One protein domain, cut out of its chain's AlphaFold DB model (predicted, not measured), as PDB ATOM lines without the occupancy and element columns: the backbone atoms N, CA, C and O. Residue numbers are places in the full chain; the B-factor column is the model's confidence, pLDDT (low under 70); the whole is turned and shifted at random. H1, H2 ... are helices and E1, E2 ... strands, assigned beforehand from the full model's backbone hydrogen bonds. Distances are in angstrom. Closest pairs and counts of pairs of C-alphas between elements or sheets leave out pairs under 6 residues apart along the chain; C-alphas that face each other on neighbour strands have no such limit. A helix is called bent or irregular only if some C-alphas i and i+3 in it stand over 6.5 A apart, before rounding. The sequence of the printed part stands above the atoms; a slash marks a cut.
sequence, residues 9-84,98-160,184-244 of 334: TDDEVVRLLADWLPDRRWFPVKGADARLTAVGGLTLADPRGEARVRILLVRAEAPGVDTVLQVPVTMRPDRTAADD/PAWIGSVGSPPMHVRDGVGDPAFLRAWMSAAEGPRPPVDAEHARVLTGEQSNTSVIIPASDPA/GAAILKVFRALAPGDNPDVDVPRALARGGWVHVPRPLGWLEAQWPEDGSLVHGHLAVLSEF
ATOM      1  N   THR A   9      61.150  58.254  99.696       91.12
ATOM      2  CA  THR A   9      60.108  57.886  98.729       91.12
ATOM      3  C   THR A   9      60.395  56.577  97.996       91.12
ATOM      4  O   THR A   9      59.455  55.950  97.517       91.12
ATOM      5  N   ASP A  10      61.651  56.137  97.915       94.56
ATOM      6  CA  ASP A  10      62.041  54.940  97.162       94.56
ATOM      7  C   ASP A  10      61.487  53.678  97.809       94.56
ATOM      8  O   ASP A  10      60.885  52.848  97.131       94.56
ATOM      9  N   ASP A  11      61.593  53.576  99.135       94.44
ATOM     10  CA  ASP A  11      61.032  52.458  99.895       94.44
ATOM     11  C   ASP A  11      59.500  52.433  99.814       94.44
ATOM     12  O   ASP A  11      58.878  51.367  99.851       94.44
ATOM     13  N   GLU A  12      58.858  53.598  99.682       95.88
ATOM     14  CA  GLU A  12      57.418  53.661  99.438       95.88
ATOM     15  C   GLU A  12      57.048  53.133  98.053       95.88
ATOM     16  O   GLU A  12      56.114  52.341  97.933       95.88
ATOM     17  N   VAL A  13      57.803  53.515  97.019       97.06
ATOM     18  CA  VAL A  13      57.591  53.011  95.658       97.06
ATOM     19  C   VAL A  13      57.861  51.512  95.586       97.06
ATOM     20  O   VAL A  13      57.051  50.792  95.015       97.06
ATOM     21  N   VAL A  14      58.935  51.009  96.201       96.94
ATOM     22  CA  VAL A  14      59.255  49.570  96.222       96.94
ATOM     23  C   VAL A  14      58.125  48.749  96.839       96.94
ATOM     24  O   VAL A  14      57.798  47.680  96.323       96.94
ATOM     25  N   ARG A  15      57.459  49.263  97.881       96.00
ATOM     26  CA  ARG A  15      56.262  48.613  98.435       96.00
ATOM     27  C   ARG A  15      55.116  48.541  97.428       96.00
ATOM     28  O   ARG A  15      54.475  47.503  97.345       96.00
ATOM     29  N   LEU A  16      54.878  49.596  96.645       96.50
ATOM     30  CA  LEU A  16      53.868  49.572  95.575       96.50
ATOM     31  C   LEU A  16      54.254  48.615  94.434       96.50
ATOM     32  O   LEU A  16      53.394  47.973  93.833       96.50
ATOM     33  N   LEU A  17      55.551  48.489  94.138       96.62
ATOM     34  CA  LEU A  17      56.053  47.589  93.101       96.62
ATOM     35  C   LEU A  17      55.814  46.109  93.420       96.62
ATOM     36  O   LEU A  17      55.707  45.322  92.481       96.62
ATOM     37  N   ALA A  18      55.688  45.734  94.696       94.31
ATOM     38  CA  ALA A  18      55.373  44.360  95.094       94.31
ATOM     39  C   ALA A  18      54.049  43.866  94.488       94.31
ATOM     40  O   ALA A  18      53.977  42.720  94.049       94.31
ATOM     41  N   ASP A  19      53.054  44.749  94.378       92.38
ATOM     42  CA  ASP A  19      51.755  44.430  93.781       92.38
ATOM     43  C   ASP A  19      51.765  44.593  92.251       92.38
ATOM     44  O   ASP A  19      51.080  43.867  91.533       92.38
ATOM     45  N   TRP A  20      52.553  45.536  91.724       94.06
ATOM     46  CA  TRP A  20      52.546  45.883  90.298       94.06
ATOM     47  C   TRP A  20      53.433  44.980  89.419       94.06
ATOM     48  O   TRP A  20      53.079  44.666  88.275       94.06
ATOM     49  N   LEU A  21      54.598  44.559  89.929       93.75
ATOM     50  CA  LEU A  21      55.586  43.764  89.186       93.75
ATOM     51  C   LEU A  21      55.102  42.368  88.758       93.75
ATOM     52  O   LEU A  21      55.415  41.990  87.625       93.75
ATOM     53  N   PRO A  22      54.341  41.600  89.567       92.38
ATOM     54  CA  PRO A  22      53.885  40.258  89.188       92.38
ATOM     55  C   PRO A  22      53.126  40.203  87.854       92.38
ATOM     56  O   PRO A  22      53.282  39.251  87.086       92.38
ATOM     57  N   ASP A  23      52.383  41.262  87.526       89.31
ATOM     58  CA  ASP A  23      51.622  41.377  86.278       89.31
ATOM     59  C   ASP A  23      52.494  41.705  85.054       89.31
ATOM     60  O   ASP A  23      52.015  41.736  83.914       89.31
ATOM     61  N   ARG A  24      53.783  41.993  85.254       90.69
ATOM     62  CA  ARG A  24      54.690  42.356  84.168       90.69
ATOM     63  C   ARG A  24      55.275  41.103  83.538       90.69
ATOM     64  O   ARG A  24      55.844  40.234  84.199       90.69
ATOM     65  N   ARG A  25      55.204  41.025  82.208       90.19
ATOM     66  CA  ARG A  25      55.792  39.903  81.459       90.19
ATOM     67  C   ARG A  25      57.287  39.763  81.723       90.19
ATOM     68  O   ARG A  25      57.726  38.658  82.012       90.19
ATOM     69  N   TRP A  26      58.002  40.885  81.719       91.62
ATOM     70  CA  TRP A  26      59.445  40.958  81.939       91.62
ATOM     71  C   TRP A  26      59.887  40.704  83.385       91.62
ATOM     72  O   TRP A  26      61.082  40.562  83.630       91.62
ATOM     73  N   PHE A  27      58.966  40.653  84.355       93.38
ATOM     74  CA  PHE A  27      59.327  40.360  85.739       93.38
ATOM     75  C   PHE A  27      59.720  38.878  85.879       93.38
ATOM     76  O   PHE A  27      58.905  38.013  85.544       93.38
ATOM     77  N   PRO A  28      60.938  38.554  86.347       91.38
ATOM     78  CA  PRO A  28      61.484  37.201  86.242       91.38
ATOM     79  C   PRO A  28      60.931  36.218  87.280       91.38
ATOM     80  O   PRO A  28      60.989  35.009  87.060       91.38
ATOM     81  N   VAL A  29      60.371  36.700  88.394       90.62
ATOM     82  CA  VAL A  29      59.776  35.824  89.412       90.62
ATOM     83  C   VAL A  29      58.365  35.432  88.977       90.62
ATOM     84  O   VAL A  29      57.497  36.287  88.802       90.62
ATOM     85  N   LYS A  30      58.130  34.128  88.788       86.88
ATOM     86  CA  LYS A  30      56.830  33.563  88.396       86.88
ATOM     87  C   LYS A  30      56.376  32.519  89.412       86.88
ATOM     88  O   LYS A  30      57.133  31.612  89.741       86.88
ATOM     89  N   GLY A  31      55.125  32.623  89.864       80.94
ATOM     90  CA  GLY A  31      54.507  31.628  90.751       80.94
ATOM     91  C   GLY A  31      55.082  31.575  92.172       80.94
ATOM     92  O   GLY A  31      54.876  30.580  92.860       80.94
ATOM     93  N   ALA A  32      55.798  32.617  92.601       83.44
ATOM     94  CA  ALA A  32      56.336  32.776  93.948       83.44
ATOM     95  C   ALA A  32      56.320  34.257  94.347       83.44
ATOM     96  O   ALA A  32      56.360  35.129  93.476       83.44
ATOM     97  N   ASP A  33      56.314  34.524  95.652       88.56
ATOM     98  CA  ASP A  33      56.460  35.878  96.181       88.56
ATOM     99  C   ASP A  33      57.930  36.297  96.138       88.56
ATOM    100  O   ASP A  33      58.820  35.563  96.581       88.56
ATOM    101  N   ALA A  34      58.188  37.488  95.602       94.00
ATOM    102  CA  ALA A  34      59.515  38.080  95.583       94.00
ATOM    103  C   ALA A  34      59.693  39.016  96.780       94.00
ATOM    104  O   ALA A  34      58.845  39.870  97.044       94.00
ATOM    105  N   ARG A  35      60.835  38.921  97.461       96.19
ATOM    106  CA  ARG A  35      61.292  39.995  98.343       96.19
ATOM    107  C   ARG A  35      61.899  41.088  97.471       96.19
ATOM    108  O   ARG A  35      62.808  40.813  96.691       96.19
ATOM    109  N   LEU A  36      61.394  42.308  97.617       97.25
ATOM    110  CA  LEU A  36      61.895  43.479  96.906       97.25
ATOM    111  C   LEU A  36      62.615  44.410  97.877       97.25
ATOM    112  O   LEU A  36      62.080  44.723  98.942       97.25
ATOM    113  N   THR A  37      63.808  44.864  97.509       95.44
ATOM    114  CA  THR A  37      64.573  45.856  98.275       95.44
ATOM    115  C   THR A  37      65.137  46.925  97.348       95.44
ATOM    116  O   THR A  37      65.564  46.634  96.231       95.44
ATOM    117  N   ALA A  38      65.121  48.182  97.791       95.06
ATOM    118  CA  ALA A  38      65.786  49.255  97.067       95.06
ATOM    119  C   ALA A  38      67.308  49.051  97.130       95.06
ATOM    120  O   ALA A  38      67.882  48.886  98.205       95.06
ATOM    121  N   VAL A  39      67.953  49.062  95.967       95.06
ATOM    122  CA  VAL A  39      69.418  49.093  95.834       95.06
ATOM    123  C   VAL A  39      69.908  50.542  95.796       95.06
ATOM    124  O   VAL A  39      70.972  50.855  96.323       95.06
ATOM    125  N   GLY A  40      69.119  51.417  95.177       94.25
ATOM    126  CA  GLY A  40      69.368  52.846  95.053       94.25
ATOM    127  C   GLY A  40      68.507  53.449  93.948       94.25
ATOM    128  O   GLY A  40      67.760  52.746  93.262       94.25
ATOM    129  N   GLY A  41      68.631  54.753  93.746       95.12
ATOM    130  CA  GLY A  41      67.922  55.483  92.710       95.12
ATOM    131  C   GLY A  41      68.784  56.540  92.030       95.12
ATOM    132  O   GLY A  41      69.812  56.984  92.540       95.12
ATOM    133  N   LEU A  42      68.377  56.900  90.817       95.31
ATOM    134  CA  LEU A  42      68.988  57.947  90.008       95.31
ATOM    135  C   LEU A  42      67.905  58.936  89.586       95.31
ATOM    136  O   LEU A  42      66.999  58.586  88.830       95.31
ATOM    137  N   THR A  43      68.009  60.179  90.045       96.12
ATOM    138  CA  THR A  43      67.126  61.260  89.596       96.12
ATOM    139  C   THR A  43      67.615  61.807  88.260       96.12
ATOM    140  O   THR A  43      68.774  62.205  88.132       96.12
ATOM    141  N   LEU A  44      66.718  61.865  87.276       96.50
ATOM    142  CA  LEU A  44      66.954  62.554  86.012       96.50
ATOM    143  C   LEU A  44      66.161  63.861  85.995       96.50
ATOM    144  O   LEU A  44      65.005  63.909  86.416       96.50
ATOM    145  N   ALA A  45      66.776  64.935  85.508       96.94
ATOM    146  CA  ALA A  45      66.089  66.209  85.353       96.94
ATOM    147  C   ALA A  45      65.233  66.176  84.079       96.94
ATOM    148  O   ALA A  45      65.780  66.068  82.983       96.94
ATOM    149  N   ASP A  46      63.907  66.286  84.210       96.75
ATOM    150  CA  ASP A  46      63.041  66.597  83.067       96.75
ATOM    151  C   ASP A  46      63.264  68.062  82.665       96.75
ATOM    152  O   ASP A  46      62.965  68.951  83.468       96.75
ATOM    153  N   PRO A  47      63.738  68.349  81.438       96.19
ATOM    154  CA  PRO A  47      63.977  69.717  80.984       96.19
ATOM    155  C   PRO A  47      62.740  70.625  81.029       96.19
ATOM    156  O   PRO A  47      62.888  71.844  81.074       96.19
ATOM    157  N   ARG A  48      61.525  70.054  81.014       95.81
ATOM    158  CA  ARG A  48      60.271  70.818  81.135       95.81
ATOM    159  C   ARG A  48      59.724  70.898  82.561       95.81
ATOM    160  O   ARG A  48      58.774  71.637  82.796       95.81
ATOM    161  N   GLY A  49      60.307  70.159  83.507       95.25
ATOM    162  CA  GLY A  49      59.857  70.126  84.900       95.25
ATOM    163  C   GLY A  49      58.420  69.626  85.090       95.25
ATOM    164  O   GLY A  49      57.789  69.973  86.083       95.25
ATOM    165  N   GLU A  50      57.886  68.834  84.155       94.12
ATOM    166  CA  GLU A  50      56.500  68.343  84.194       94.12
ATOM    167  C   GLU A  50      56.335  67.137  85.126       94.12
ATOM    168  O   GLU A  50      55.223  66.814  85.547       94.12
ATOM    169  N   ALA A  51      57.429  66.437  85.421       95.75
ATOM    170  CA  ALA A  51      57.449  65.333  86.361       95.75
ATOM    171  C   ALA A  51      58.781  65.248  87.090       95.75
ATOM    172  O   ALA A  51      59.839  65.605  86.570       95.75
ATOM    173  N   ARG A  52      58.735  64.648  88.274       96.25
ATOM    174  CA  ARG A  52      59.930  64.108  88.905       96.25
ATOM    175  C   ARG A  52      60.240  62.754  88.273       96.25
ATOM    176  O   ARG A  52      59.412  61.847  88.347       96.25
ATOM    177  N   VAL A  53      61.415  62.625  87.665       97.69
ATOM    178  CA  VAL A  53      61.849  61.405  86.976       97.69
ATOM    179  C   VAL A  53      62.913  60.705  87.807       97.69
ATOM    180  O   VAL A  53      63.954  61.288  88.115       97.69
ATOM    181  N   ARG A  54      62.666  59.444  88.159       96.94
ATOM    182  CA  ARG A  54      63.603  58.640  88.944       96.94
ATOM    183  C   ARG A  54      63.742  57.250  88.345       96.94
ATOM    184  O   ARG A  54      62.753  56.617  88.008       96.94
ATOM    185  N   ILE A  55      64.968  56.768  88.205       97.75
ATOM    186  CA  ILE A  55      65.263  55.381  87.859       97.75
ATOM    187  C   ILE A  55      65.572  54.652  89.158       97.75
ATOM    188  O   ILE A  55      66.597  54.928  89.774       97.75
ATOM    189  N   LEU A  56      64.691  53.746  89.580       97.50
ATOM    190  CA  LEU A  56      64.905  52.926  90.770       97.50
ATOM    191  C   LEU A  56      65.574  51.611  90.395       97.50
ATOM    192  O   LEU A  56      65.145  50.940  89.454       97.50
ATOM    193  N   LEU A  57      66.592  51.234  91.162       97.44
ATOM    194  CA  LEU A  57      67.169  49.901  91.129       97.44
ATOM    195  C   LEU A  57      66.622  49.102  92.300       97.44
ATOM    196  O   LEU A  57      66.753  49.500  93.457       97.44
ATOM    197  N   VAL A  58      65.985  47.980  91.991       97.06
ATOM    198  CA  VAL A  58      65.259  47.154  92.955       97.06
ATOM    199  C   VAL A  58      65.783  45.735  92.859       97.06
ATOM    200  O   VAL A  58      65.656  45.101  91.814       97.06
ATOM    201  N   ARG A  59      66.359  45.212  93.937       96.31
ATOM    202  CA  ARG A  59      66.743  43.804  93.994       96.31
ATOM    203  C   ARG A  59      65.491  42.969  94.225       96.31
ATOM    204  O   ARG A  59      64.717  43.253  95.138       96.31
ATOM    205  N   ALA A  60      65.292  41.967  93.378       96.62
ATOM    206  CA  ALA A  60      64.213  41.000  93.478       96.62
ATOM    207  C   ALA A  60      64.791  39.626  93.820       96.62
ATOM    208  O   ALA A  60      65.558  39.058  93.041       96.62
ATOM    209  N   GLU A  61      64.392  39.096  94.974       96.25
ATOM    210  CA  GLU A  61      64.877  37.823  95.502       96.25
ATOM    211  C   GLU A  61      63.718  36.837  95.672       96.25
ATOM    212  O   GLU A  61      62.730  37.117  96.352       96.25
ATOM    213  N   ALA A  62      63.856  35.655  95.081       95.44
ATOM    214  CA  ALA A  62      62.954  34.519  95.226       95.44
ATOM    215  C   ALA A  62      63.753  33.210  95.054       95.44
ATOM    216  O   ALA A  62      64.909  33.246  94.627       95.44
ATOM    217  N   PRO A  63      63.200  32.023  95.362       93.31
ATOM    218  CA  PRO A  63      63.909  30.768  95.121       93.31
ATOM    219  C   PRO A  63      64.380  30.641  93.659       93.31
ATOM    220  O   PRO A  63      63.565  30.572  92.742       93.31
ATOM    221  N   GLY A  64      65.699  30.612  93.447       89.94
ATOM    222  CA  GLY A  64      66.310  30.529  92.114       89.94
ATOM    223  C   GLY A  64      66.358  31.843  91.322       89.94
ATOM    224  O   GLY A  64      66.775  31.816  90.167       89.94
ATOM    225  N   VAL A  65      65.963  32.973  91.920       92.56
ATOM    226  CA  VAL A  65      66.038  34.308  91.310       92.56
ATOM    227  C   VAL A  65      66.683  35.282  92.292       92.56
ATOM    228  O   VAL A  65      66.170  35.497  93.384       92.56
ATOM    229  N   ASP A  66      67.778  35.899  91.873       94.06
ATOM    230  CA  ASP A  66      68.389  37.058  92.520       94.06
ATOM    231  C   ASP A  66      68.863  37.982  91.401       94.06
ATOM    232  O   ASP A  66      69.703  37.605  90.581       94.06
ATOM    233  N   THR A  67      68.216  39.135  91.264       94.00
ATOM    234  CA  THR A  67      68.501  40.058  90.166       94.00
ATOM    235  C   THR A  67      68.171  41.487  90.549       94.00
ATOM    236  O   THR A  67      67.207  41.753  91.270       94.00
ATOM    237  N   VAL A  68      68.964  42.423  90.035       96.06
ATOM    238  CA  VAL A  68      68.680  43.851  90.131       96.06
ATOM    239  C   VAL A  68      67.813  44.259  88.948       96.06
ATOM    240  O   VAL A  68      68.195  44.120  87.787       96.06
ATOM    241  N   LEU A  69      66.632  44.781  89.252       96.56
ATOM    242  CA  LEU A  69      65.700  45.325  88.284       96.56
ATOM    243  C   LEU A  69      65.856  46.837  88.183       96.56
ATOM    244  O   LEU A  69      66.012  47.515  89.193       96.56
ATOM    245  N   GLN A  70      65.719  47.368  86.976       96.62
ATOM    246  CA  GLN A  70      65.536  48.790  86.734       96.62
ATOM    247  C   GLN A  70      64.049  49.102  86.528       96.62
ATOM    248  O   GLN A  70      63.396  48.578  85.618       96.62
ATOM    249  N   VAL A  71      63.533  50.042  87.319       97.50
ATOM    250  CA  VAL A  71      62.166  50.551  87.211       97.50
ATOM    251  C   VAL A  71      62.193  52.079  87.126       97.50
ATOM    252  O   VAL A  71      62.253  52.757  88.154       97.50
ATOM    253  N   PRO A  72      62.166  52.653  85.911       97.81
ATOM    254  CA  PRO A  72      61.975  54.082  85.745       97.81
ATOM    255  C   PRO A  72      60.565  54.466  86.161       97.81
ATOM    256  O   PRO A  72      59.597  53.829  85.746       97.81
ATOM    257  N   VAL A  73      60.450  55.516  86.960       97.81
ATOM    258  CA  VAL A  73      59.183  56.048  87.434       97.81
ATOM    259  C   VAL A  73      59.094  57.547  87.191       97.81
ATOM    260  O   VAL A  73      60.077  58.284  87.309       97.81
ATOM    261  N   THR A  74      57.889  58.000  86.865       97.56
ATOM    262  CA  THR A  74      57.529  59.418  86.864       97.56
ATOM    263  C   THR A  74      56.568  59.686  88.012       97.56
ATOM    264  O   THR A  74      55.704  58.861  88.320       97.56
ATOM    265  N   MET A  75      56.746  60.828  88.679       96.25
ATOM    266  CA  MET A  75      55.917  61.244  89.809       96.25
ATOM    267  C   MET A  75      55.361  62.649  89.589       96.25
ATOM    268  O   MET A  75      56.122  63.573  89.283       96.25
ATOM    269  N   ARG A  76      54.045  62.819  89.774       95.19
ATOM    270  CA  ARG A  76      53.330  64.102  89.629       95.19
ATOM    271  C   ARG A  76      52.348  64.336  90.786       95.19
ATOM    272  O   ARG A  76      51.834  63.356  91.315       95.19
ATOM    273  N   PRO A  77      52.071  65.593  91.176       92.44
ATOM    274  CA  PRO A  77      51.109  65.890  92.241       92.44
ATOM    275  C   PRO A  77      49.657  65.656  91.804       92.44
ATOM    276  O   PRO A  77      48.832  65.251  92.614       92.44
ATOM    277  N   ASP A  78      49.353  65.877  90.522       85.56
ATOM    278  CA  ASP A  78      48.001  65.764  89.980       85.56
ATOM    279  C   ASP A  78      47.802  64.444  89.240       85.56
ATOM    280  O   ASP A  78      48.659  64.006  88.465       85.56
ATOM    281  N   ARG A  79      46.639  63.823  89.457       75.12
ATOM    282  CA  ARG A  79      46.197  62.674  88.671       75.12
ATOM    283  C   ARG A  79      45.709  63.166  87.310       75.12
ATOM    284  O   ARG A  79      44.847  64.035  87.210       75.12
ATOM    285  N   THR A  80      46.257  62.591  86.259       68.25
ATOM    286  CA  THR A  80      45.977  62.897  84.858       68.25
ATOM    287  C   THR A  80      45.063  61.843  84.241       68.25
ATOM    288  O   THR A  80      44.989  60.712  84.712       68.25
ATOM    289  N   ALA A  81      44.415  62.164  83.117       64.06
ATOM    290  CA  ALA A  81      43.634  61.183  82.358       64.06
ATOM    291  C   ALA A  81      44.475  59.987  81.866       64.06
ATOM    292  O   ALA A  81      43.914  58.946  81.556       64.06
ATOM    293  N   ALA A  82      45.807  60.111  81.812       61.84
ATOM    294  CA  ALA A  82      46.707  59.007  81.495       61.84
ATOM    295  C   ALA A  82      46.857  58.000  82.657       61.84
ATOM    296  O   ALA A  82      47.338  56.882  82.437       61.84
ATOM    297  N   ASP A  83      46.507  58.378  83.895       58.81
ATOM    298  CA  ASP A  83      46.401  57.487  85.073       58.81
ATOM    299  C   ASP A  83      45.234  56.517  84.964       58.81
ATOM    300  O   ASP A  83      45.317  55.378  85.435       58.81
ATOM    301  N   ASP A  84      44.208  56.929  84.235       60.25
ATOM    302  CA  ASP A  84      43.161  56.052  83.751       60.25
ATOM    303  C   ASP A  84      43.664  55.376  82.462       60.25
ATOM    304  O   ASP A  84      44.135  56.023  81.529       60.25
ATOM    305  N   PRO A  98      47.848  50.315  82.746       81.62
ATOM    306  CA  PRO A  98      48.955  49.377  82.953       81.62
ATOM    307  C   PRO A  98      50.240  50.047  83.465       81.62
ATOM    308  O   PRO A  98      51.082  49.355  84.036       81.62
ATOM    309  N   ALA A  99      50.383  51.358  83.257       89.06
ATOM    310  CA  ALA A  99      51.496  52.165  83.744       89.06
ATOM    311  C   ALA A  99      51.271  52.729  85.156       89.06
ATOM    312  O   ALA A  99      52.214  53.234  85.745       89.06
ATOM    313  N   TRP A 100      50.059  52.681  85.711       92.50
ATOM    314  CA  TRP A 100      49.809  53.166  87.068       92.50
ATOM    315  C   TRP A 100      50.443  52.230  88.100       92.50
ATOM    316  O   TRP A 100      50.196  51.025  88.061       92.50
ATOM    317  N   ILE A 101      51.220  52.791  89.032       94.56
ATOM    318  CA  ILE A 101      51.859  52.046  90.126       94.56
ATOM    319  C   ILE A 101      51.164  52.353  91.458       94.56
ATOM    320  O   ILE A 101      50.831  51.439  92.204       94.56
ATOM    321  N   GLY A 102      50.906  53.628  91.766       94.50
ATOM    322  CA  GLY A 102      50.239  54.011  93.013       94.50
ATOM    323  C   GLY A 102      50.506  55.452  93.428       94.50
ATOM    324  O   GLY A 102      50.634  56.342  92.591       94.50
ATOM    325  N   SER A 103      50.535  55.730  94.731       95.06
ATOM    326  CA  SER A 103      50.813  57.074  95.260       95.06
ATOM    327  C   SER A 103      51.659  57.004  96.527       95.06
ATOM    328  O   SER A 103      51.478  56.090  97.328       95.06
ATOM    329  N   VAL A 104      52.579  57.956  96.687       94.94
ATOM    330  CA  VAL A 104      53.573  58.002  97.775       94.94
ATOM    331  C   VAL A 104      53.658  59.395  98.392       94.94
ATOM    332  O   VAL A 104      53.303  60.381  97.745       94.94
ATOM    333  N   GLY A 105      54.174  59.482  99.615       91.44
ATOM    334  CA  GLY A 105      54.441  60.741 100.303       91.44
ATOM    335  C   GLY A 105      53.203  61.495 100.808       91.44
ATOM    336  O   GLY A 105      52.055  61.066 100.675       91.44
ATOM    337  N   SER A 106      53.466  62.645 101.432       89.88
ATOM    338  CA  SER A 106      52.463  63.600 101.914       89.88
ATOM    339  C   SER A 106      53.001  65.031 101.730       89.88
ATOM    340  O   SER A 106      53.974  65.382 102.402       89.88
ATOM    341  N   PRO A 107      52.426  65.859 100.830       90.38
ATOM    342  CA  PRO A 107      51.262  65.578  99.981       90.38
ATOM    343  C   PRO A 107      51.516  64.438  98.972       90.38
ATOM    344  O   PRO A 107      52.673  64.170  98.644       90.38
ATOM    345  N   PRO A 108      50.457  63.741  98.512       93.00
ATOM    346  CA  PRO A 108      50.611  62.565  97.667       93.00
ATOM    347  C   PRO A 108      51.183  62.926  96.293       93.00
ATOM    348  O   PRO A 108      50.735  63.870  95.648       93.00
ATOM    349  N   MET A 109      52.134  62.118  95.835       94.56
ATOM    350  CA  MET A 109      52.641  62.104  94.467       94.56
ATOM    351  C   MET A 109      52.199  60.809  93.787       94.56
ATOM    352  O   MET A 109      52.397  59.717  94.319       94.56
ATOM    353  N   HIS A 110      51.611  60.920  92.604       94.62
ATOM    354  CA  HIS A 110      51.140  59.803  91.797       94.62
ATOM    355  C   HIS A 110      52.281  59.204  90.979       94.62
ATOM    356  O   HIS A 110      52.953  59.922  90.239       94.62
ATOM    357  N   VAL A 111      52.497  57.897  91.127       96.25
ATOM    358  CA  VAL A 111      53.643  57.160  90.585       96.25
ATOM    359  C   VAL A 111      53.207  56.302  89.405       96.25
ATOM    360  O   VAL A 111      52.243  55.533  89.499       96.25
ATOM    361  N   ARG A 112      53.958  56.398  88.308       94.94
ATOM    362  CA  ARG A 112      53.742  55.630  87.078       94.94
ATOM    363  C   ARG A 112      55.029  54.967  86.607       94.94
ATOM    364  O   ARG A 112      56.111  55.476  86.880       94.94
ATOM    365  N   ASP A 113      54.908  53.886  85.845       95.50
ATOM    366  CA  ASP A 113      55.995  53.358  85.022       95.50
ATOM    367  C   ASP A 113      56.365  54.401  83.968       95.50
ATOM    368  O   ASP A 113      55.560  54.758  83.103       95.50
ATOM    369  N   GLY A 114      57.584  54.915  84.080       95.75
ATOM    370  CA  GLY A 114      58.047  56.063  83.323       95.75
ATOM    371  C   GLY A 114      58.453  55.734  81.893       95.75
ATOM    372  O   GLY A 114      58.598  56.651  81.104       95.75
ATOM    373  N   VAL A 115      58.634  54.465  81.515       94.44
ATOM    374  CA  VAL A 115      59.312  54.128  80.246       94.44
ATOM    375  C   VAL A 115      58.648  54.739  79.007       94.44
ATOM    376  O   VAL A 115      59.349  55.196  78.112       94.44
ATOM    377  N   GLY A 116      57.315  54.784  78.962       91.75
ATOM    378  CA  GLY A 116      56.568  55.426  77.873       91.75
ATOM    379  C   GLY A 116      56.173  56.882  78.129       91.75
ATOM    380  O   GLY A 116      55.419  57.441  77.342       91.75
ATOM    381  N   ASP A 117      56.593  57.468  79.248       94.94
ATOM    382  CA  ASP A 117      56.212  58.817  79.656       94.94
ATOM    383  C   ASP A 117      57.117  59.861  78.974       94.94
ATOM    384  O   ASP A 117      58.344  59.770  79.102       94.94
ATOM    385  N   PRO A 118      56.558  60.886  78.300       95.88
ATOM    386  CA  PRO A 118      57.352  61.924  77.648       95.88
ATOM    387  C   PRO A 118      58.363  62.605  78.580       95.88
ATOM    388  O   PRO A 118      59.481  62.895  78.156       95.88
ATOM    389  N   ALA A 119      58.029  62.800  79.862       96.62
ATOM    390  CA  ALA A 119      58.951  63.403  80.827       96.62
ATOM    391  C   ALA A 119      60.183  62.527  81.079       96.62
ATOM    392  O   ALA A 119      61.304  63.039  81.118       96.62
ATOM    393  N   PHE A 120      60.004  61.207  81.189       98.06
ATOM    394  CA  PHE A 120      61.130  60.279  81.296       98.06
ATOM    395  C   PHE A 120      61.966  60.274  80.019       98.06
ATOM    396  O   PHE A 120      63.186  60.359  80.108       98.06
ATOM    397  N   LEU A 121      61.336  60.220  78.843       97.94
ATOM    398  CA  LEU A 121      62.054  60.183  77.569       97.94
ATOM    399  C   LEU A 121      62.904  61.444  77.363       97.94
ATOM    400  O   LEU A 121      64.080  61.336  77.021       97.94
ATOM    401  N   ARG A 122      62.364  62.637  77.646       97.44
ATOM    402  CA  ARG A 122      63.130  63.895  77.597       97.44
ATOM    403  C   ARG A 122      64.282  63.906  78.604       97.44
ATOM    404  O   ARG A 122      65.405  64.254  78.240       97.44
ATOM    405  N   ALA A 123      64.019  63.505  79.848       98.00
ATOM    406  CA  ALA A 123      65.037  63.443  80.895       98.00
ATOM    407  C   ALA A 123      66.157  62.451  80.540       98.00
ATOM    408  O   ALA A 123      67.339  62.752  80.704       98.00
ATOM    409  N   TRP A 124      65.794  61.295  79.981       98.06
ATOM    410  CA  TRP A 124      66.728  60.287  79.497       98.06
ATOM    411  C   TRP A 124      67.582  60.822  78.346       98.06
ATOM    412  O   TRP A 124      68.803  60.730  78.411       98.06
ATOM    413  N   MET A 125      66.975  61.460  77.339       97.19
ATOM    414  CA  MET A 125      67.704  62.073  76.218       97.19
ATOM    415  C   MET A 125      68.684  63.160  76.684       97.19
ATOM    416  O   MET A 125      69.774  63.297  76.124       97.19
ATOM    417  N   SER A 126      68.327  63.915  77.727       96.31
ATOM    418  CA  SER A 126      69.213  64.919  78.321       96.31
ATOM    419  C   SER A 126      70.403  64.304  79.064       96.31
ATOM    420  O   SER A 126      71.463  64.928  79.105       96.31
ATOM    421  N   ALA A 127      70.235  63.124  79.666       96.69
ATOM    422  CA  ALA A 127      71.255  62.463  80.481       96.69
ATOM    423  C   ALA A 127      72.125  61.463  79.703       96.69
ATOM    424  O   ALA A 127      73.240  61.167  80.127       96.69
ATOM    425  N   ALA A 128      71.613  60.919  78.600       96.81
ATOM    426  CA  ALA A 128      72.299  59.918  77.801       96.81
ATOM    427  C   ALA A 128      73.571  60.470  77.138       96.81
ATOM    428  O   ALA A 128      73.719  61.665  76.875       96.81
ATOM    429  N   GLU A 129      74.465  59.555  76.790       95.25
ATOM    430  CA  GLU A 129      75.644  59.812  75.974       95.25
ATOM    431  C   GLU A 129      75.372  59.481  74.500       95.25
ATOM    432  O   GLU A 129      74.400  58.801  74.168       95.25
ATOM    433  N   GLY A 130      76.246  59.943  73.602       93.12
ATOM    434  CA  GLY A 130      76.163  59.668  72.165       93.12
ATOM    435  C   GLY A 130      75.458  60.761  71.342       93.12
ATOM    436  O   GLY A 130      75.189  61.846  71.872       93.12
ATOM    437  N   PRO A 131      75.208  60.498  70.039       91.69
ATOM    438  CA  PRO A 131      74.692  61.484  69.081       91.69
ATOM    439  C   PRO A 131      73.367  62.151  69.465       91.69
ATOM    440  O   PRO A 131      73.238  63.357  69.292       91.69
ATOM    441  N   ARG A 132      72.411  61.369  69.983       92.06
ATOM    442  CA  ARG A 132      71.102  61.788  70.515       92.06
ATOM    443  C   ARG A 132      70.400  62.810  69.615       92.06
ATOM    444  O   ARG A 132      70.262  63.972  70.000       92.06
ATOM    445  N   PRO A 133      69.976  62.396  68.408       90.50
ATOM    446  CA  PRO A 133      69.274  63.301  67.516       90.50
ATOM    447  C   PRO A 133      67.967  63.795  68.158       90.50
ATOM    448  O   PRO A 133      67.433  63.125  69.047       90.50
ATOM    449  N   PRO A 134      67.434  64.946  67.717       90.12
ATOM    450  CA  PRO A 134      66.125  65.418  68.151       90.12
ATOM    451  C   PRO A 134      65.032  64.374  67.886       90.12
ATOM    452  O   PRO A 134      64.899  63.865  66.770       90.12
ATOM    453  N   VAL A 135      64.248  64.065  68.917       91.69
ATOM    454  CA  VAL A 135      63.145  63.099  68.865       91.69
ATOM    455  C   VAL A 135      61.885  63.681  69.494       91.69
ATOM    456  O   VAL A 135      61.941  64.484  70.427       91.69
ATOM    457  N   ASP A 136      60.735  63.257  68.990       93.88
ATOM    458  CA  ASP A 136      59.426  63.631  69.499       93.88
ATOM    459  C   ASP A 136      58.958  62.646  70.579       93.88
ATOM    460  O   ASP A 136      58.340  61.613  70.312       93.88
ATOM    461  N   ALA A 137      59.274  62.984  71.829       93.81
ATOM    462  CA  ALA A 137      58.887  62.199  72.994       93.81
ATOM    463  C   ALA A 137      57.363  62.132  73.218       93.81
ATOM    464  O   ALA A 137      56.900  61.193  73.860       93.81
ATOM    465  N   GLU A 138      56.586  63.095  72.709       92.50
ATOM    466  CA  GLU A 138      55.137  63.170  72.956       92.50
ATOM    467  C   GLU A 138      54.366  62.105  72.171       92.50
ATOM    468  O   GLU A 138      53.324  61.621  72.612       92.50
ATOM    469  N   HIS A 139      54.904  61.700  71.022       91.50
ATOM    470  CA  HIS A 139      54.300  60.704  70.136       91.50
ATOM    471  C   HIS A 139      54.992  59.338  70.214       91.50
ATOM    472  O   HIS A 139      54.851  58.496  69.320       91.50
ATOM    473  N   ALA A 140      55.734  59.101  71.295       92.94
ATOM    474  CA  ALA A 140      56.399  57.839  71.547       92.94
ATOM    475  C   ALA A 140      55.399  56.691  71.777       92.94
ATOM    476  O   ALA A 140      54.308  56.866  72.326       92.94
ATOM    477  N   ARG A 141      55.774  55.475  71.367       92.31
ATOM    478  CA  ARG A 141      54.929  54.277  71.480       92.31
ATOM    479  C   ARG A 141      55.699  53.128  72.108       92.31
ATOM    480  O   ARG A 141      56.694  52.664  71.557       92.31
ATOM    481  N   VAL A 142      55.197  52.638  73.238       91.56
ATOM    482  CA  VAL A 142      55.740  51.456  73.918       91.56
ATOM    483  C   VAL A 142      55.353  50.195  73.148       91.56
ATOM    484  O   VAL A 142      54.178  49.982  72.840       91.56
ATOM    485  N   LEU A 143      56.333  49.341  72.862       88.44
ATOM    486  CA  LEU A 143      56.111  48.007  72.322       88.44
ATOM    487  C   LEU A 143      55.787  47.032  73.456       88.44
ATOM    488  O   LEU A 143      56.404  47.039  74.519       88.44
ATOM    489  N   THR A 144      54.791  46.178  73.234       75.06
ATOM    490  CA  THR A 144      54.324  45.208  74.230       75.06
ATOM    491  C   THR A 144      54.749  43.795  73.857       75.06
ATOM    492  O   THR A 144      54.647  43.417  72.694       75.06
ATOM    493  N   GLY A 145      55.109  42.976  74.848       69.50
ATOM    494  CA  GLY A 145      55.346  41.535  74.665       69.50
ATOM    495  C   GLY A 145      56.765  41.064  74.983       69.50
ATOM    496  O   GLY A 145      56.980  39.861  75.129       69.50
ATOM    497  N   GLU A 146      57.697  41.995  75.167       77.19
ATOM    498  CA  GLU A 146      59.100  41.719  75.484       77.19
ATOM    499  C   GLU A 146      59.289  41.082  76.870       77.19
ATOM    500  O   GLU A 146      58.459  41.231  77.774       77.19
ATOM    501  N   GLN A 147      60.377  40.314  77.015       70.31
ATOM    502  CA  GLN A 147      60.634  39.452  78.179       70.31
ATOM    503  C   GLN A 147      61.760  39.953  79.101       70.31
ATOM    504  O   GLN A 147      61.883  39.447  80.209       70.31
ATOM    505  N   SER A 148      62.573  40.931  78.692       76.62
ATOM    506  CA  SER A 148      63.726  41.408  79.491       76.62
ATOM    507  C   SER A 148      64.016  42.908  79.369       76.62
ATOM    508  O   SER A 148      64.832  43.459  80.112       76.62
ATOM    509  N   ASN A 149      63.335  43.587  78.454       90.25
ATOM    510  CA  ASN A 149      63.430  45.019  78.226       90.25
ATOM    511  C   ASN A 149      62.032  45.589  77.947       90.25
ATOM    512  O   ASN A 149      61.024  44.876  77.952       90.25
ATOM    513  N   THR A 150      61.970  46.904  77.809       93.75
ATOM    514  CA  THR A 150      60.808  47.610  77.286       93.75
ATOM    515  C   THR A 150      61.295  48.560  76.202       93.75
ATOM    516  O   THR A 150      62.091  49.459  76.480       93.75
ATOM    517  N   SER A 151      60.831  48.343  74.980       94.81
ATOM    518  CA  SER A 151      61.173  49.137  73.812       94.81
ATOM    519  C   SER A 151      60.152  50.237  73.573       94.81
ATOM    520  O   SER A 151      58.943  50.034  73.691       94.81
ATOM    521  N   VAL A 152      60.642  51.405  73.182       95.69
ATOM    522  CA  VAL A 152      59.834  52.579  72.867       95.69
ATOM    523  C   VAL A 152      60.259  53.101  71.510       95.69
ATOM    524  O   VAL A 152      61.411  53.487  71.334       95.69
ATOM    525  N   ILE A 153      59.342  53.112  70.547       95.00
ATOM    526  CA  ILE A 153      59.558  53.788  69.265       95.00
ATOM    527  C   ILE A 153      59.300  55.274  69.486       95.00
ATOM    528  O   ILE A 153      58.247  55.640  70.007       95.00
ATOM    529  N   ILE A 154      60.242  56.119  69.084       95.12
ATOM    530  CA  ILE A 154      60.185  57.568  69.255       95.12
ATOM    531  C   ILE A 154      60.349  58.206  67.873       95.12
ATOM    532  O   ILE A 154      61.407  58.039  67.260       95.12
ATOM    533  N   PRO A 155      59.332  58.899  67.339       94.19
ATOM    534  CA  PRO A 155      59.462  59.611  66.074       94.19
ATOM    535  C   PRO A 155      60.591  60.648  66.114       94.19
ATOM    536  O   PRO A 155      60.958  61.144  67.178       94.19
ATOM    537  N   ALA A 156      61.145  60.993  64.954       91.06
ATOM    538  CA  ALA A 156      62.035  62.144  64.857       91.06
ATOM    539  C   ALA A 156      61.238  63.442  65.052       91.06
ATOM    540  O   ALA A 156      60.067  63.510  64.677       91.06
ATOM    541  N   SER A 157      61.859  64.471  65.629       87.19
ATOM    542  CA  SER A 157      61.231  65.795  65.679       87.19
ATOM    543  C   SER A 157      61.198  66.428  64.290       87.19
ATOM    544  O   SER A 157      62.186  66.359  63.557       87.19
ATOM    545  N   ASP A 158      60.107  67.121  63.960       73.44
ATOM    546  CA  ASP A 158      60.065  67.951  62.758       73.44
ATOM    547  C   ASP A 158      61.107  69.085  62.858       73.44
ATOM    548  O   ASP A 158      61.080  69.866  63.818       73.44
ATOM    549  N   PRO A 159      61.997  69.256  61.861       55.41
ATOM    550  CA  PRO A 159      62.985  70.336  61.865       55.41
ATOM    551  C   PRO A 159      62.353  71.738  61.782       55.41
ATOM    552  O   PRO A 159      63.017  72.726  62.078       55.41
ATOM    553  N   ALA A 160      61.066  71.845  61.434       51.41
ATOM    554  CA  ALA A 160      60.340  73.113  61.317       51.41
ATOM    555  C   ALA A 160      60.024  73.801  62.665       51.41
ATOM    556  O   ALA A 160      59.486  74.906  62.668       51.41
ATOM    557  N   GLY A 184      65.271  59.209  60.681       76.69
ATOM    558  CA  GLY A 184      64.014  58.502  60.877       76.69
ATOM    559  C   GLY A 184      63.728  58.347  62.370       76.69
ATOM    560  O   GLY A 184      64.504  58.794  63.217       76.69
ATOM    561  N   ALA A 185      62.616  57.697  62.706       89.81
ATOM    562  CA  ALA A 185      62.321  57.352  64.092       89.81
ATOM    563  C   ALA A 185      63.503  56.615  64.762       89.81
ATOM    564  O   ALA A 185      64.340  55.979  64.114       89.81
ATOM    565  N   ALA A 186      63.552  56.682  66.084       95.06
ATOM    566  CA  ALA A 186      64.481  55.942  66.917       95.06
ATOM    567  C   ALA A 186      63.731  54.899  67.752       95.06
ATOM    568  O   ALA A 186      62.513  54.964  67.922       95.06
ATOM    569  N   ILE A 187      64.463  53.932  68.291       95.38
ATOM    570  CA  ILE A 187      63.944  52.965  69.254       95.38
ATOM    571  C   ILE A 187      64.814  52.970  70.509       95.38
ATOM    572  O   ILE A 187      66.019  52.731  70.442       95.38
ATOM    573  N   LEU A 188      64.203  53.262  71.654       97.31
ATOM    574  CA  LEU A 188      64.827  53.188  72.971       97.31
ATOM    575  C   LEU A 188      64.509  51.834  73.597       97.31
ATOM    576  O   LEU A 188      63.346  51.545  73.859       97.31
ATOM    577  N   LYS A 189      65.527  51.029  73.890       96.38
ATOM    578  CA  LYS A 189      65.406  49.785  74.655       96.38
ATOM    579  C   LYS A 189      65.826  50.032  76.096       96.38
ATOM    580  O   LYS A 189      67.010  50.226  76.363       96.38
ATOM    581  N   VAL A 190      64.873  50.002  77.022       97.38
ATOM    582  CA  VAL A 190      65.124  50.103  78.466       97.38
ATOM    583  C   VAL A 190      65.307  48.703  79.043       97.38
ATOM    584  O   VAL A 190      64.377  47.897  79.008       97.38
ATOM    585  N   PHE A 191      66.486  48.394  79.581       96.19
ATOM    586  CA  PHE A 191      66.767  47.078  80.163       96.19
ATOM    587  C   PHE A 191      66.084  46.955  81.527       96.19
ATOM    588  O   PHE A 191      66.245  47.828  82.374       96.19
ATOM    589  N   ARG A 192      65.279  45.907  81.744       95.50
ATOM    590  CA  ARG A 192      64.513  45.744  82.994       95.50
ATOM    591  C   ARG A 192      65.245  44.902  84.020       95.50
ATOM    592  O   ARG A 192      65.214  45.260  85.185       95.50
ATOM    593  N   ALA A 193      65.904  43.827  83.599       94.31
ATOM    594  CA  ALA A 193      66.846  43.090  84.435       94.31
ATOM    595  C   ALA A 193      68.262  43.545  84.077       94.31
ATOM    596  O   ALA A 193      68.651  43.484  82.907       94.31
ATOM    597  N   LEU A 194      69.000  44.041  85.064       94.50
ATOM    598  CA  LEU A 194      70.358  44.525  84.873       94.50
ATOM    599  C   LEU A 194      71.358  43.386  85.030       94.50
ATOM    600  O   LEU A 194      71.189  42.483  85.848       94.50
ATOM    601  N   ALA A 195      72.413  43.461  84.229       92.19
ATOM    602  CA  ALA A 195      73.576  42.604  84.340       92.19
ATOM    603  C   ALA A 195      74.821  43.493  84.441       92.19
ATOM    604  O   ALA A 195      74.886  44.508  83.738       92.19
ATOM    605  N   PRO A 196      75.795  43.135  85.290       94.00
ATOM    606  CA  PRO A 196      77.044  43.866  85.377       94.00
ATOM    607  C   PRO A 196      77.872  43.697  84.097       94.00
ATOM    608  O   PRO A 196      77.942  42.615  83.506       94.00
ATOM    609  N   GLY A 197      78.548  44.775  83.717       93.75
ATOM    610  CA  GLY A 197      79.436  44.889  82.574       93.75
ATOM    611  C   GLY A 197      78.776  45.437  81.311       93.75
ATOM    612  O   GLY A 197      77.644  45.936  81.292       93.75
ATOM    613  N   ASP A 198      79.539  45.333  80.232       91.44
ATOM    614  CA  ASP A 198      79.138  45.792  78.914       91.44
ATOM    615  C   ASP A 198      77.975  44.966  78.366       91.44
ATOM    616  O   ASP A 198      77.982  43.730  78.385       91.44
ATOM    617  N   ASN A 199      76.962  45.659  77.848       91.44
ATOM    618  CA  ASN A 199      75.806  45.001  77.267       91.44
ATOM    619  C   ASN A 199      76.060  44.769  75.767       91.44
ATOM    620  O   ASN A 199      76.283  45.737  75.033       91.44
ATOM    621  N   PRO A 200      75.996  43.519  75.271       90.56
ATOM    622  CA  PRO A 200      76.251  43.225  73.864       90.56
ATOM    623  C   PRO A 200      75.265  43.917  72.911       90.56
ATOM    624  O   PRO A 200      75.661  44.246  71.796       90.56
ATOM    625  N   ASP A 201      74.032  44.210  73.342       89.50
ATOM    626  CA  ASP A 201      73.048  44.963  72.546       89.50
ATOM    627  C   ASP A 201      73.443  46.438  72.360       89.50
ATOM    628  O   ASP A 201      72.872  47.132  71.517       89.50
ATOM    629  N   VAL A 202      74.420  46.923  73.131       93.06
ATOM    630  CA  VAL A 202      74.998  48.263  73.005       93.06
ATOM    631  C   VAL A 202      76.339  48.179  72.280       93.06
ATOM    632  O   VAL A 202      76.531  48.798  71.232       93.06
ATOM    633  N   ASP A 203      77.269  47.386  72.801       93.12
ATOM    634  CA  ASP A 203      78.669  47.443  72.386       93.12
ATOM    635  C   ASP A 203      78.951  46.803  71.037       93.12
ATOM    636  O   ASP A 203      79.750  47.334  70.260       93.12
ATOM    637  N   VAL A 204      78.261  45.709  70.709       94.31
ATOM    638  CA  VAL A 204      78.444  45.050  69.414       94.31
ATOM    639  C   VAL A 204      77.967  45.959  68.272       94.31
ATOM    640  O   VAL A 204      78.762  46.220  67.361       94.31
ATOM    641  N   PRO A 205      76.745  46.533  68.313       94.38
ATOM    642  CA  PRO A 205      76.329  47.534  67.334       94.38
ATOM    643  C   PRO A 205      77.239  48.767  67.291       94.38
ATOM    644  O   PRO A 205      77.532  49.257  66.200       94.38
ATOM    645  N   ARG A 206      77.740  49.255  68.439       93.88
ATOM    646  CA  ARG A 206      78.677  50.397  68.477       93.88
ATOM    647  C   ARG A 206      79.971  50.076  67.738       93.88
ATOM    648  O   ARG A 206      80.420  50.889  66.933       93.88
ATOM    649  N   ALA A 207      80.572  48.915  67.993       94.56
ATOM    650  CA  ALA A 207      81.812  48.496  67.346       94.56
ATOM    651  C   ALA A 207      81.635  48.339  65.827       94.56
ATOM    652  O   ALA A 207      82.428  48.878  65.053       94.56
ATOM    653  N   LEU A 208      80.556  47.680  65.398       95.25
ATOM    654  CA  LEU A 208      80.221  47.504  63.983       95.25
ATOM    655  C   LEU A 208      79.975  48.838  63.266       95.25
ATOM    656  O   LEU A 208      80.553  49.077  62.205       95.25
ATOM    657  N   ALA A 209      79.174  49.727  63.860       92.88
ATOM    658  CA  ALA A 209      78.872  51.033  63.281       92.88
ATOM    659  C   ALA A 209      80.126  51.916  63.168       92.88
ATOM    660  O   ALA A 209      80.330  52.564  62.142       92.88
ATOM    661  N   ARG A 210      81.014  51.901  64.176       92.25
ATOM    662  CA  ARG A 210      82.319  52.592  64.109       92.25
ATOM    663  C   ARG A 210      83.221  52.029  63.011       92.25
ATOM    664  O   ARG A 210      83.955  52.790  62.390       92.25
ATOM    665  N   GLY A 211      83.149  50.721  62.761       91.94
ATOM    666  CA  GLY A 211      83.837  50.049  61.656       91.94
ATOM    667  C   GLY A 211      83.210  50.288  60.277       91.94
ATOM    668  O   GLY A 211      83.709  49.756  59.290       91.94
ATOM    669  N   GLY A 212      82.121  51.063  60.188       92.25
ATOM    670  CA  GLY A 212      81.430  51.368  58.934       92.25
ATOM    671  C   GLY A 212      80.519  50.251  58.420       92.25
ATOM    672  O   GLY A 212      80.077  50.310  57.274       92.25
ATOM    673  N   TRP A 213      80.218  49.232  59.231       95.44
ATOM    674  CA  TRP A 213      79.261  48.195  58.851       95.44
ATOM    675  C   TRP A 213      77.830  48.730  58.940       95.44
ATOM    676  O   TRP A 213      77.361  49.100  60.014       95.44
ATOM    677  N   VAL A 214      77.128  48.755  57.807       91.56
ATOM    678  CA  VAL A 214      75.822  49.427  57.668       91.56
ATOM    679  C   VAL A 214      74.610  48.516  57.880       91.56
ATOM    680  O   VAL A 214      73.487  49.001  57.913       91.56
ATOM    681  N   HIS A 215      74.803  47.202  58.036       92.44
ATOM    682  CA  HIS A 215      73.695  46.248  58.220       92.44
ATOM    683  C   HIS A 215      73.314  46.034  59.694       92.44
ATOM    684  O   HIS A 215      72.758  44.998  60.052       92.44
ATOM    685  N   VAL A 216      73.633  46.995  60.559       91.75
ATOM    686  CA  VAL A 216      73.174  47.040  61.949       91.75
ATOM    687  C   VAL A 216      72.588  48.428  62.217       91.75
ATOM    688  O   VAL A 216      73.208  49.412  61.811       91.75
ATOM    689  N   PRO A 217      71.426  48.540  62.886       92.50
ATOM    690  CA  PRO A 217      70.899  49.842  63.278       92.50
ATOM    691  C   PRO A 217      71.912  50.583  64.150       92.50
ATOM    692  O   PRO A 217      72.408  50.026  65.138       92.50
ATOM    693  N   ARG A 218      72.246  51.823  63.786       92.88
ATOM    694  CA  ARG A 218      73.286  52.573  64.494       92.88
ATOM    695  C   ARG A 218      72.806  52.936  65.902       92.88
ATOM    696  O   ARG A 218      71.691  53.436  66.050       92.88
ATOM    697  N   PRO A 219      73.639  52.748  66.937       94.56
ATOM    698  CA  PRO A 219      73.373  53.292  68.263       94.56
ATOM    699  C   PRO A 219      73.432  54.819  68.233       94.56
ATOM    700  O   PRO A 219      74.435  55.415  67.838       94.56
ATOM    701  N   LEU A 220      72.345  55.440  68.663       95.62
ATOM    702  CA  LEU A 220      72.142  56.882  68.716       95.62
ATOM    703  C   LEU A 220      72.338  57.439  70.130       95.62
ATOM    704  O   LEU A 220      72.555  58.634  70.281       95.62
ATOM    705  N   GLY A 221      72.311  56.600  71.162       96.50
ATOM    706  CA  GLY A 221      72.694  56.991  72.512       96.50
ATOM    707  C   GLY A 221      72.588  55.851  73.512       96.50
ATOM    708  O   GLY A 221      72.015  54.808  73.212       96.50
ATOM    709  N   TRP A 222      73.154  56.024  74.698       97.38
ATOM    710  CA  TRP A 222      73.099  55.029  75.771       97.38
ATOM    711  C   TRP A 222      73.188  55.715  77.130       97.38
ATOM    712  O   TRP A 222      73.718  56.819  77.250       97.38
ATOM    713  N   LEU A 223      72.663  55.050  78.157       97.38
ATOM    714  CA  LEU A 223      72.806  55.484  79.541       97.38
ATOM    715  C   LEU A 223      73.458  54.367  80.346       97.38
ATOM    716  O   LEU A 223      72.989  53.229  80.323       97.38
ATOM    717  N   GLU A 224      74.514  54.711  81.069       96.25
ATOM    718  CA  GLU A 224      75.273  53.796  81.915       96.25
ATOM    719  C   GLU A 224      75.198  54.207  83.379       96.25
ATOM    720  O   GLU A 224      75.168  55.395  83.743       96.25
ATOM    721  N   ALA A 225      75.241  53.208  84.247       95.75
ATOM    722  CA  ALA A 225      75.194  53.435  85.670       95.75
ATOM    723  C   ALA A 225      76.069  52.461  86.449       95.75
ATOM    724  O   ALA A 225      76.566  51.477  85.911       95.75
ATOM    725  N   GLN A 226      76.298  52.791  87.714       96.44
ATOM    726  CA  GLN A 226      77.015  51.948  88.653       96.44
ATOM    727  C   GLN A 226      76.140  51.699  89.874       96.44
ATOM    728  O   GLN A 226      75.531  52.647  90.361       96.44
ATOM    729  N   TRP A 227      76.074  50.473  90.382       95.12
ATOM    730  CA  TRP A 227      75.238  50.135  91.537       95.12
ATOM    731  C   TRP A 227      75.913  49.120  92.463       95.12
ATOM    732  O   TRP A 227      76.814  48.398  92.028       95.12
ATOM    733  N   PRO A 228      75.528  49.075  93.751       92.81
ATOM    734  CA  PRO A 228      76.037  48.071  94.677       92.81
ATOM    735  C   PRO A 228      75.546  46.656  94.334       92.81
ATOM    736  O   PRO A 228      74.345  46.403  94.232       92.81
ATOM    737  N   GLU A 229      76.478  45.714  94.232       90.25
ATOM    738  CA  GLU A 229      76.233  44.283  94.058       90.25
ATOM    739  C   GLU A 229      77.316  43.480  94.792       90.25
ATOM    740  O   GLU A 229      78.514  43.725  94.626       90.25
ATOM    741  N   ASP A 230      76.893  42.572  95.676       86.75
ATOM    742  CA  ASP A 230      77.766  41.718  96.499       86.75
ATOM    743  C   ASP A 230      78.889  42.470  97.240       86.75
ATOM    744  O   ASP A 230      80.023  42.009  97.363       86.75
ATOM    745  N   GLY A 231      78.573  43.667  97.746       85.12
ATOM    746  CA  GLY A 231      79.521  44.515  98.480       85.12
ATOM    747  C   GLY A 231      80.534  45.253  97.599       85.12
ATOM    748  O   GLY A 231      81.416  45.932  98.126       85.12
ATOM    749  N   SER A 232      80.402  45.163  96.275       90.25
ATOM    750  CA  SER A 232      81.202  45.899  95.296       90.25
ATOM    751  C   SER A 232      80.329  46.838  94.467       90.25
ATOM    752  O   SER A 232      79.119  46.655  94.371       90.25
ATOM    753  N   LEU A 233      80.928  47.873  93.883       94.19
ATOM    754  CA  LEU A 233      80.234  48.728  92.931       94.19
ATOM    755  C   LEU A 233      80.470  48.168  91.526       94.19
ATOM    756  O   LEU A 233      81.611  48.143  91.060       94.19
ATOM    757  N   VAL A 234      79.407  47.715  90.870       95.56
ATOM    758  CA  VAL A 234      79.453  47.215  89.491       95.56
ATOM    759  C   VAL A 234      78.954  48.285  88.530       95.56
ATOM    760  O   VAL A 234      78.231  49.191  88.932       95.56
ATOM    761  N   HIS A 235      79.349  48.197  87.264       95.94
ATOM    762  CA  HIS A 235      78.890  49.064  86.173       95.94
ATOM    763  C   HIS A 235      77.971  48.283  85.238       95.94
ATOM    764  O   HIS A 235      78.104  47.069  85.141       95.94
ATOM    765  N   GLY A 236      77.078  48.968  84.527       96.00
ATOM    766  CA  GLY A 236      76.404  48.405  83.366       96.00
ATOM    767  C   GLY A 236      75.475  49.393  82.669       96.00
ATOM    768  O   GLY A 236      75.331  50.556  83.060       96.00
ATOM    769  N   HIS A 237      74.834  48.911  81.610       97.00
ATOM    770  CA  HIS A 237      73.954  49.712  80.768       97.00
ATOM    771  C   HIS A 237      72.507  49.684  81.268       97.00
ATOM    772  O   HIS A 237      71.957  48.623  81.558       97.00
ATOM    773  N   LEU A 238      71.870  50.853  81.295       97.12
ATOM    774  CA  LEU A 238      70.471  51.042  81.679       97.12
ATOM    775  C   LEU A 238      69.526  51.033  80.474       97.12
ATOM    776  O   LEU A 238      68.421  50.493  80.544       97.12
ATOM    777  N   ALA A 239      69.948  51.633  79.363       97.31
ATOM    778  CA  ALA A 239      69.184  51.650  78.124       97.31
ATOM    779  C   ALA A 239      70.067  51.999  76.924       97.31
ATOM    780  O   ALA A 239      71.139  52.595  77.079       97.31
ATOM    781  N   VAL A 240      69.571  51.688  75.729       97.56
ATOM    782  CA  VAL A 240      70.183  52.068  74.451       97.56
ATOM    783  C   VAL A 240      69.138  52.637  73.505       97.56
ATOM    784  O   VAL A 240      68.057  52.074  73.352       97.56
ATOM    785  N   LEU A 241      69.468  53.754  72.870       97.56
ATOM    786  CA  LEU A 241      68.733  54.334  71.758       97.56
ATOM    787  C   LEU A 241      69.433  53.924  70.465       97.56
ATOM    788  O   LEU A 241      70.637  54.142  70.329       97.56
ATOM    789  N   SER A 242      68.685  53.392  69.508       95.75
ATOM    790  CA  SER A 242      69.191  53.011  68.188       95.75
ATOM    791  C   SER A 242      68.284  53.538  67.086       95.75
ATOM    792  O   SER A 242      67.140  53.917  67.337       95.75
ATOM    793  N   GLU A 243      68.781  53.548  65.854       94.31
ATOM    794  CA  GLU A 243      67.937  53.766  64.679       94.31
ATOM    795  C   GLU A 243      66.780  52.766  64.647       94.31
ATOM    796  O   GLU A 243      66.958  51.573  64.910       94.31
ATOM    797  N   PHE A 244      65.589  53.252  64.305       92.94
ATOM    798  CA  PHE A 244      64.461  52.389  64.007       92.94
ATOM    799  C   PHE A 244      64.455  52.050  62.515       92.94
ATOM    800  O   PHE A 244      64.537  52.935  61.664       92.94
TER     801      PHE A 244
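This is residues 9 to 84, 98 to 160 and 184 to 244 of the 334 residues of the protein "Maltokinase" of Cellulomonas cellasea (UniProt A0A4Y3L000). Two antiparallel sheets stand partly face to face with their strands crossed, a sandwich; the sheet of five strands curls round the helix H1, the short helix H2 sits between the two sheets, and the helix H3 covers the other face of the sheet of four strands. The printed part has 200 residues, with three named helices and nine named strands in the order H1 E1 E2 E3 E4 E5 H2 E6 E7 H3 E8 E9. The sheets run E1 E2 E3 E5 E4 and E6 E7 E9 E8, and the class is mixed, helices and strands. The whole is compact, with a radius of gyration of the C-alphas of 16.8 A and spans of 48 by 40 by 29 A.

E1, residues 35 to 44, E2, residues 52 to 62, and E3, residues 65 to 76, form a meander, each strand the antiparallel neighbour of the one before. N 37 and O 59 of E1 and E2 are 3.0 A apart, and N 58 and O 69 of E2 and E3 are 2.8 A apart, both within hydrogen-bond range. E5, residues 109 to 113, pairs with E3 through N 112 and O 74, 3.0 A, and with E4, residues 100 to 104, through N 111 and O 102, 2.8 A. This sheet is strongly twisted and curled like part of a barrel, and it curls round H1, residues 9 to 23. The closest C-alphas of H1 and E4 are those of Glu 12 and Val 104, 6.0 A; those of H1 and E1 are Asp 11 and Ala 38, 6.4 A. H2, residues 118 to 127, is on the other face, which gives three layers: H1, the sheet and H2. Its height over this sheet is 9.1 A, and it runs across the strands, at 89 degrees to E2 on the local plane. In the other sheet, E6, residues 149 to 154, and E7, residues 186 to 191, pair through N 152 and O 188, 2.8 A. E9, residues 232 to 243, pairs with E7 through N 189 and O 240, 2.8 A, and with E8, residues 219 to 229, through N 236 and O 225, 2.9 A. The parts of the two sheets that face each other are 8.8 A centre to centre, with the strands of the one at 55 degrees to those of the other. The C-alphas of Val 39 and Pro 228, the closest of E1 and E8, are 6.8 A apart. H2 is on this sheet too, at a height of 9.6 A, and H3, residues 200 to 210, is on the opposite face at 9.9 A, over E9 and E8. The closest C-alphas of H3 and E8 are those of Arg 206 and Pro 219, 6.0 A. E7, H3 and E8 form a split strand-helix-strand unit, with E9 between its two strands and a right-handed crossover. In H2 every O i to N i+4 pair is within hydrogen-bond range; in H1 8 of 11 are and in H3 6 of 7.

H1 begins at C-alpha 9, (60.108, 57.886, 98.729), and is 22.4 A long; it is only just irregular, with C-alphas 19 and 22 6.6 A apart. E1, 26.3 A, bends by 53 degrees at residue 39, and E3, 32.4 A, by 50 degrees at residue 68. E2 is 30.4 A long and E8 27.5 A. E9, 34.3 A, ends at C-alpha 243, (67.937, 53.766, 64.679).

The C-alphas farthest apart are those of Pro 63 and Ala 160, 54.3 A. Residues 85 to 97 and 161 to 183 are not printed; the gaps are 8.9 A from C-alpha 84 to 98 and 15.1 A from C-alpha 160 to 184. The links H1 to E1 and H2 to E6 are long. The mean pLDDT of the printed part is 92.0, and it is under 70 at residues 80 to 84, 145 and 159 to 160.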